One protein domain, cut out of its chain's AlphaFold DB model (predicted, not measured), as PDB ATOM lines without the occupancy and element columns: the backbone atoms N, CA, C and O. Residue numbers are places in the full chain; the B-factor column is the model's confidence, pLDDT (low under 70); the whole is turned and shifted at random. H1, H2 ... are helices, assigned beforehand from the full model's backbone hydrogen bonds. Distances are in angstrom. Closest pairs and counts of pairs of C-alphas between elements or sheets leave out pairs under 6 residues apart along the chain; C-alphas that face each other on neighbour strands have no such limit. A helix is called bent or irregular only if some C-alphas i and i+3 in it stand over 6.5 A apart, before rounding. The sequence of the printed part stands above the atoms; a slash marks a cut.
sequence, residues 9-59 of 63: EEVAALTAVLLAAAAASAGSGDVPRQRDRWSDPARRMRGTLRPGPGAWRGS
ATOM      1  N   GLU A   9      39.071 -58.127 -66.601       96.69
ATOM      2  CA  GLU A   9      38.138 -57.318 -67.391       96.69
ATOM      3  C   GLU A   9      36.927 -56.868 -66.572       96.69
ATOM      4  O   GLU A   9      36.475 -55.731 -66.718       96.69
ATOM      5  N   GLU A  10      36.401 -57.721 -65.692       95.88
ATOM      6  CA  GLU A  10      35.276 -57.377 -64.819       95.88
ATOM      7  C   GLU A  10      35.681 -56.330 -63.773       95.88
ATOM      8  O   GLU A  10      34.940 -55.368 -63.533       95.88
ATOM      9  N   VAL A  11      36.881 -56.460 -63.197       96.31
ATOM     10  CA  VAL A  11      37.450 -55.458 -62.280       96.31
ATOM     11  C   VAL A  11      37.667 -54.127 -63.005       96.31
ATOM     12  O   VAL A  11      37.305 -53.063 -62.482       96.31
ATOM     13  N   ALA A  12      38.207 -54.167 -64.225       97.62
ATOM     14  CA  ALA A  12      38.410 -52.980 -65.047       97.62
ATOM     15  C   ALA A  12      37.079 -52.299 -65.401       97.62
ATOM     16  O   ALA A  12      36.950 -51.081 -65.248       97.62
ATOM     17  N   ALA A  13      36.067 -53.073 -65.803       97.38
ATOM     18  CA  ALA A  13      34.738 -52.566 -66.126       97.38
ATOM     19  C   ALA A  13      34.074 -51.898 -64.912       97.38
ATOM     20  O   ALA A  13      33.572 -50.776 -65.024       97.38
ATOM     21  N   LEU A  14      34.123 -52.536 -63.737       96.69
ATOM     22  CA  LEU A  14      33.595 -51.955 -62.500       96.69
ATOM     23  C   LEU A  14      34.299 -50.638 -62.154       96.69
ATOM     24  O   LEU A  14      33.644 -49.647 -61.827       96.69
ATOM     25  N   THR A  15      35.627 -50.607 -62.269       97.75
ATOM     26  CA  THR A  15      36.424 -49.404 -61.995       97.75
ATOM     27  C   THR A  15      36.058 -48.267 -62.950       97.75
ATOM     28  O   THR A  15      35.842 -47.139 -62.506       97.75
ATOM     29  N   ALA A  16      35.911 -48.557 -64.246       98.19
ATOM     30  CA  ALA A  16      35.505 -47.572 -65.247       98.19
ATOM     31  C   ALA A  16      34.122 -46.972 -64.941       98.19
ATOM     32  O   ALA A  16      33.944 -45.754 -65.014       98.19
ATOM     33  N   VAL A  17      33.159 -47.804 -64.529       97.69
ATOM     34  CA  VAL A  17      31.818 -47.349 -64.126       97.69
ATOM     35  C   VAL A  17      31.881 -46.453 -62.889       97.69
ATOM     36  O   VAL A  17      31.236 -45.405 -62.861       97.69
ATOM     37  N   LEU A  18      32.674 -46.823 -61.878       97.06
ATOM     38  CA  LEU A  18      32.840 -46.016 -60.664       97.06
ATOM     39  C   LEU A  18      33.460 -44.647 -60.965       97.06
ATOM     40  O   LEU A  18      32.985 -43.637 -60.446       97.06
ATOM     41  N   LEU A  19      34.474 -44.597 -61.832       97.00
ATOM     42  CA  LEU A  19      35.090 -43.340 -62.266       97.00
ATOM     43  C   LEU A  19      34.097 -42.458 -63.034       97.00
ATOM     44  O   LEU A  19      34.008 -41.261 -62.760       97.00
ATOM     45  N   ALA A  20      33.310 -43.042 -63.942       96.00
ATOM     46  CA  ALA A  20      32.275 -42.316 -64.675       96.00
ATOM     47  C   ALA A  20      31.192 -41.751 -63.738       96.00
ATOM     48  O   ALA A  20      30.799 -40.591 -63.869       96.00
ATOM     49  N   ALA A  21      30.749 -42.536 -62.751       94.31
ATOM     50  CA  ALA A  21      29.781 -42.094 -61.750       94.31
ATOM     51  C   ALA A  21      30.336 -40.965 -60.864       94.31
ATOM     52  O   ALA A  21      29.641 -39.980 -60.607       94.31
ATOM     53  N   ALA A  22      31.599 -41.071 -60.436       90.12
ATOM     54  CA  ALA A  22      32.265 -40.032 -59.657       90.12
ATOM     55  C   ALA A  22      32.378 -38.720 -60.451       90.12
ATOM     56  O   ALA A  22      32.026 -37.660 -59.932       90.12
ATOM     57  N   ALA A  23      32.778 -38.796 -61.724       89.62
ATOM     58  CA  ALA A  23      32.844 -37.636 -62.609       89.62
ATOM     59  C   ALA A  23      31.469 -36.969 -62.793       89.62
ATOM     60  O   ALA A  23      31.369 -35.745 -62.725       89.62
ATOM     61  N   ALA A  24      30.399 -37.757 -62.938       87.31
ATOM     62  CA  ALA A  24      29.033 -37.237 -63.021       87.31
ATOM     63  C   ALA A  24      28.571 -36.538 -61.726       87.31
ATOM     64  O   ALA A  24      27.769 -35.607 -61.775       87.31
ATOM     65  N   SER A  25      29.089 -36.955 -60.565       78.81
ATOM     66  CA  SER A  25      28.747 -36.373 -59.258       78.81
ATOM     67  C   SER A  25      29.506 -35.086 -58.907       78.81
ATOM     68  O   SER A  25      29.116 -34.382 -57.980       78.81
ATOM     69  N   ALA A  26      30.557 -34.726 -59.651       71.00
ATOM     70  CA  ALA A  26      31.417 -33.579 -59.334       71.00
ATOM     71  C   ALA A  26      30.713 -32.203 -59.413       71.00
ATOM     72  O   ALA A  26      31.278 -31.202 -58.981       71.00
ATOM     73  N   GLY A  27      29.486 -32.141 -59.948       68.00
ATOM     74  CA  GLY A  27      28.693 -30.914 -60.090       68.00
ATOM     75  C   GLY A  27      27.613 -30.683 -59.025       68.00
ATOM     76  O   GLY A  27      26.946 -29.650 -59.065       68.00
ATOM     77  N   SER A  28      27.394 -31.606 -58.082       64.12
ATOM     78  CA  SER A  28      26.416 -31.385 -57.009       64.12
ATOM     79  C   SER A  28      27.020 -30.472 -55.938       64.12
ATOM     80  O   SER A  28      27.864 -30.911 -55.160       64.12
ATOM     81  N   GLY A  29      26.611 -29.197 -55.940       67.88
ATOM     82  CA  GLY A  29      27.008 -28.188 -54.951       67.88
ATOM     83  C   GLY A  29      26.744 -28.614 -53.504       67.88
ATOM     84  O   GLY A  29      26.032 -29.586 -53.279       67.88
ATOM     85  N   ASP A  30      27.339 -27.874 -52.562       63.03
ATOM     86  CA  ASP A  30      27.485 -28.153 -51.121       63.03
ATOM     87  C   ASP A  30      26.283 -28.884 -50.489       63.03
ATOM     88  O   ASP A  30      25.376 -28.295 -49.896       63.03
ATOM     89  N   VAL A  31      26.250 -30.209 -50.656       65.75
ATOM     90  CA  VAL A  31      25.288 -31.070 -49.979       65.75
ATOM     91  C   VAL A  31      25.744 -31.110 -48.529       65.75
ATOM     92  O   VAL A  31      26.919 -31.416 -48.294       65.75
ATOM     93  N   PRO A  32      24.855 -30.862 -47.545       68.69
ATOM     94  CA  PRO A  32      25.214 -30.971 -46.142       68.69
ATOM     95  C   PRO A  32      25.930 -32.294 -45.926       68.69
ATOM     96  O   PRO A  32      25.360 -33.350 -46.227       68.69
ATOM     97  N   ARG A  33      27.188 -32.233 -45.471       67.38
ATOM     98  CA  ARG A  33      28.024 -33.419 -45.293       67.38
ATOM     99  C   ARG A  33      27.218 -34.430 -44.488       67.38
ATOM    100  O   ARG A  33      26.940 -34.207 -43.309       67.38
ATOM    101  N   GLN A  34      26.792 -35.510 -45.148       68.06
ATOM    102  CA  GLN A  34      26.087 -36.597 -44.483       68.06
ATOM    103  C   GLN A  34      26.990 -37.035 -43.340       68.06
ATOM    104  O   GLN A  34      28.147 -37.400 -43.560       68.06
ATOM    105  N   ARG A  35      26.492 -36.900 -42.108       68.25
ATOM    106  CA  ARG A  35      27.254 -37.272 -40.924       68.25
ATOM    107  C   ARG A  35      27.630 -38.732 -41.098       68.25
ATOM    108  O   ARG A  35      26.736 -39.554 -41.314       68.25
ATOM    109  N   ASP A  36      28.933 -39.018 -41.079       72.88
ATOM    110  CA  ASP A  36      29.406 -40.383 -41.229       72.88
ATOM    111  C   ASP A  36      28.781 -41.193 -40.111       72.88
ATOM    112  O   ASP A  36      29.105 -41.041 -38.931       72.88
ATOM    113  N   ARG A  37      27.822 -42.015 -40.514       72.00
ATOM    114  CA  ARG A  37      27.079 -42.820 -39.586       72.00
ATOM    115  C   ARG A  37      28.067 -43.754 -38.891       72.00
ATOM    116  O   ARG A  37      28.015 -43.829 -37.678       72.00
ATOM    117  N   TRP A  38      29.036 -44.362 -39.582       71.62
ATOM    118  CA  TRP A  38      30.013 -45.293 -38.985       71.62
ATOM    119  C   TRP A  38      30.813 -44.716 -37.818       71.62
ATOM    120  O   TRP A  38      31.095 -45.449 -36.871       71.62
ATOM    121  N   SER A  39      31.098 -43.419 -37.852       78.69
ATOM    122  CA  SER A  39      31.845 -42.711 -36.809       78.69
ATOM    123  C   SER A  39      30.994 -42.211 -35.633       78.69
ATOM    124  O   SER A  39      31.531 -41.557 -34.735       78.69
ATOM    125  N   ASP A  40      29.686 -42.478 -35.606       78.94
ATOM    126  CA  ASP A  40      28.807 -41.955 -34.557       78.94
ATOM    127  C   ASP A  40      29.208 -42.494 -33.155       78.94
ATOM    128  O   ASP A  40      29.473 -43.686 -32.968       78.94
ATOM    129  N   PRO A  41      29.342 -41.635 -32.130       79.50
ATOM    130  CA  PRO A  41      29.652 -42.079 -30.775       79.50
ATOM    131  C   PRO A  41      28.574 -42.958 -30.129       79.50
ATOM    132  O   PRO A  41      28.916 -43.784 -29.276       79.50
ATOM    133  N   ALA A  42      27.299 -42.824 -30.515       77.38
ATOM    134  CA  ALA A  42      26.219 -43.618 -29.928       77.38
ATOM    135  C   ALA A  42      26.351 -45.129 -30.250       77.38
ATOM    136  O   ALA A  42      25.752 -45.951 -29.557       77.38
ATOM    137  N   ARG A  43      27.228 -45.506 -31.198       73.94
ATOM    138  CA  ARG A  43      27.611 -46.878 -31.605       73.94
ATOM    139  C   ARG A  43      28.362 -47.583 -30.511       73.94
ATOM    140  O   ARG A  43      28.276 -48.800 -30.386       73.94
ATOM    141  N   ARG A  44      29.118 -46.800 -29.745       80.62
ATOM    142  CA  ARG A  44      29.937 -47.273 -28.630       80.62
ATOM    143  C   ARG A  44      29.091 -47.543 -27.390       80.62
ATOM    144  O   ARG A  44      29.564 -48.186 -26.460       80.62
ATOM    145  N   MET A  45      27.846 -47.068 -27.372       82.44
ATOM    146  CA  MET A  45      26.893 -47.281 -26.292       82.44
ATOM    147  C   MET A  45      25.866 -48.344 -26.697       82.44
ATOM    148  O   MET A  45      25.363 -48.360 -27.819       82.44
ATOM    149  N   ARG A  46      25.499 -49.242 -25.776       72.38
ATOM    150  CA  ARG A  46      24.360 -50.145 -26.002       72.38
ATOM    151  C   ARG A  46      23.061 -49.343 -25.893       72.38
ATOM    152  O   ARG A  46      22.683 -48.927 -24.805       72.38
ATOM    153  N   GLY A  47      22.380 -49.139 -27.019       76.38
ATOM    154  CA  GLY A  47      21.047 -48.533 -27.082       76.38
ATOM    155  C   GLY A  47      19.967 -49.550 -27.454       76.38
ATOM    156  O   GLY A  47      20.241 -50.558 -28.104       76.38
ATOM    157  N   THR A  48      18.717 -49.278 -27.084       75.44
ATOM    158  CA  THR A  48      17.577 -50.117 -27.475       75.44
ATOM    159  C   THR A  48      17.270 -49.977 -28.973       75.44
ATOM    160  O   THR A  48      17.313 -48.886 -29.554       75.44
ATOM    161  N   LEU A  49      16.986 -51.096 -29.642       72.69
ATOM    162  CA  LEU A  49      16.540 -51.110 -31.039       72.69
ATOM    163  C   LEU A  49      15.027 -50.860 -31.074       72.69
ATOM    164  O   LEU A  49      14.280 -51.517 -30.352       72.69
ATOM    165  N   ARG A  50      14.570 -49.904 -31.894       72.94
ATOM    166  CA  ARG A  50      13.139 -49.632 -32.100       72.94
ATOM    167  C   ARG A  50      12.764 -49.971 -33.548       72.94
ATOM    168  O   ARG A  50      13.416 -49.442 -34.450       72.94
ATOM    169  N   PRO A  51      11.764 -50.837 -33.786       75.69
ATOM    170  CA  PRO A  51      11.306 -51.158 -35.135       75.69
ATOM    171  C   PRO A  51      10.561 -49.970 -35.763       75.69
ATOM    172  O   PRO A  51       9.889 -49.215 -35.064       75.69
ATOM    173  N   GLY A  52      10.671 -49.807 -37.085       73.94
ATOM    174  CA  GLY A  52       9.949 -48.777 -37.839       73.94
ATOM    175  C   GLY A  52      10.439 -48.612 -39.285       73.94
ATOM    176  O   GLY A  52      11.507 -49.128 -39.636       73.94
ATOM    177  N   PRO A  53       9.690 -47.900 -40.149       67.62
ATOM    178  CA  PRO A  53      10.122 -47.584 -41.509       67.62
ATOM    179  C   PRO A  53      11.488 -46.887 -41.508       67.62
ATOM    180  O   PRO A  53      11.691 -45.883 -40.834       67.62
ATOM    181  N   GLY A  54      12.457 -47.446 -42.234       64.38
ATOM    182  CA  GLY A  54      13.830 -46.933 -42.253       64.38
ATOM    183  C   GLY A  54      14.714 -47.353 -41.070       64.38
ATOM    184  O   GLY A  54      15.906 -47.053 -41.107       64.38
ATOM    185  N   ALA A  55      14.207 -48.111 -40.087       68.62
ATOM    186  CA  ALA A  55      15.011 -48.626 -38.969       68.62
ATOM    187  C   ALA A  55      16.135 -49.574 -39.434       68.62
ATOM    188  O   ALA A  55      17.222 -49.574 -38.867       68.62
ATOM    189  N   TRP A  56      15.919 -50.299 -40.536       66.88
ATOM    190  CA  TRP A  56      16.945 -51.115 -41.204       66.88
ATOM    191  C   TRP A  56      18.014 -50.282 -41.921       66.88
ATOM    192  O   TRP A  56      19.158 -50.696 -42.069       66.88
ATOM    193  N   ARG A  57      17.689 -49.050 -42.327       65.06
ATOM    194  CA  ARG A  57      18.663 -48.147 -42.962       65.06
ATOM    195  C   ARG A  57      19.761 -47.710 -41.973       65.06
ATOM    196  O   ARG A  57      20.790 -47.194 -42.395       65.06
ATOM    197  N   GLY A  58      19.526 -47.916 -40.673       58.56
ATOM    198  CA  GLY A  58      20.482 -47.779 -39.572       58.56
ATOM    199  C   GLY A  58      20.821 -49.106 -38.876       58.56
ATOM    200  O   GLY A  58      21.237 -49.088 -37.727       58.56
ATOM    201  N   SER A  59      20.600 -50.262 -39.517       61.69
ATOM    202  CA  SER A  59      21.090 -51.557 -39.008       61.69
ATOM    203  C   SER A  59      22.438 -51.936 -39.622       61.69
ATOM    204  O   SER A  59      23.280 -52.508 -38.942       61.69
TER     205      SER A  59
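What this domain is: This is residues 9 to 59 of the 63 residues of an uncharacterized protein of Pseudonocardia sp. N23 (UniProt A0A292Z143). One long helix, H1, stands free at one end of an open model; from its last turn a long bare link, residues 26 to 40, swings away in a wide curve to a loose hook of chain, residues 41 to 59, that holds two one-turn helices, H2 and H3. There is no packed core, and no helix touches another. The printed part has 51 residues, with three named helices in the order H1, H2, H3 and no named strand. The class is all helix, though under half of the residues, 25 of 51, are in named elements. The whole is extended, with a radius of gyration of the C-alphas of 17.1 A, and its C-alphas span 44 by 31 by 23 A.

How they stand to each other: Start at the first printed residue, where H1 takes residues 9 to 25, and read on through the whole stretch of residues 9 to 36, which stands free. Next look at H2, residues 41 to 44, which is apart from H1. Residues 39 to 48, of which 41 to 44 belong to H2, stand free as well. Then go on to H3, residues 55 to 58, which is apart from H1 and also from H2. Residues 50 to 57, of which 55 to 57 belong to H3, stand free too. On the backbone, each O i to N i+4 pair inside H1 is within hydrogen-bond range. H2 and H3, with 4 residues each, are too short for such a pair, but each has its 1 pair of O i and N i+3 within range.

Where its parts are: Find C-alpha 9 at (38.138, -57.318, -67.391); from there H1 runs 24.4 A to C-alpha 25 at (28.747, -36.373, -59.258), with y rising between these two points. H2 begins at C-alpha 41, at (29.652, -42.079, -30.775), and its first and last C-alphas are 5.6 A apart. H3 also measures 5.6 A and ends at C-alpha 58, at (20.482, -47.779, -39.572). None of the three helices is bent or irregular.

The domain as a whole: The two C-alphas farthest apart are those of Glu 9 and Thr 48, at 45.5 A, while the first and last printed C-alphas, of Glu 9 and Ser 59, are 33.6 A apart. The link from H1 to H2 is long, with 15 residues whose C-alphas lie 8 to 18 A from the mean of all C-alphas; the link from H2 to H3, with 10 residues, is short. The printed part has no cut. In the B-factor column the mean pLDDT of the printed part is 78.8; it is 94 in H1, 78 in H2 and 65 in H3. Look for the values under 70 at residues 27 to 35 and 53 to 59, 16 residues in all.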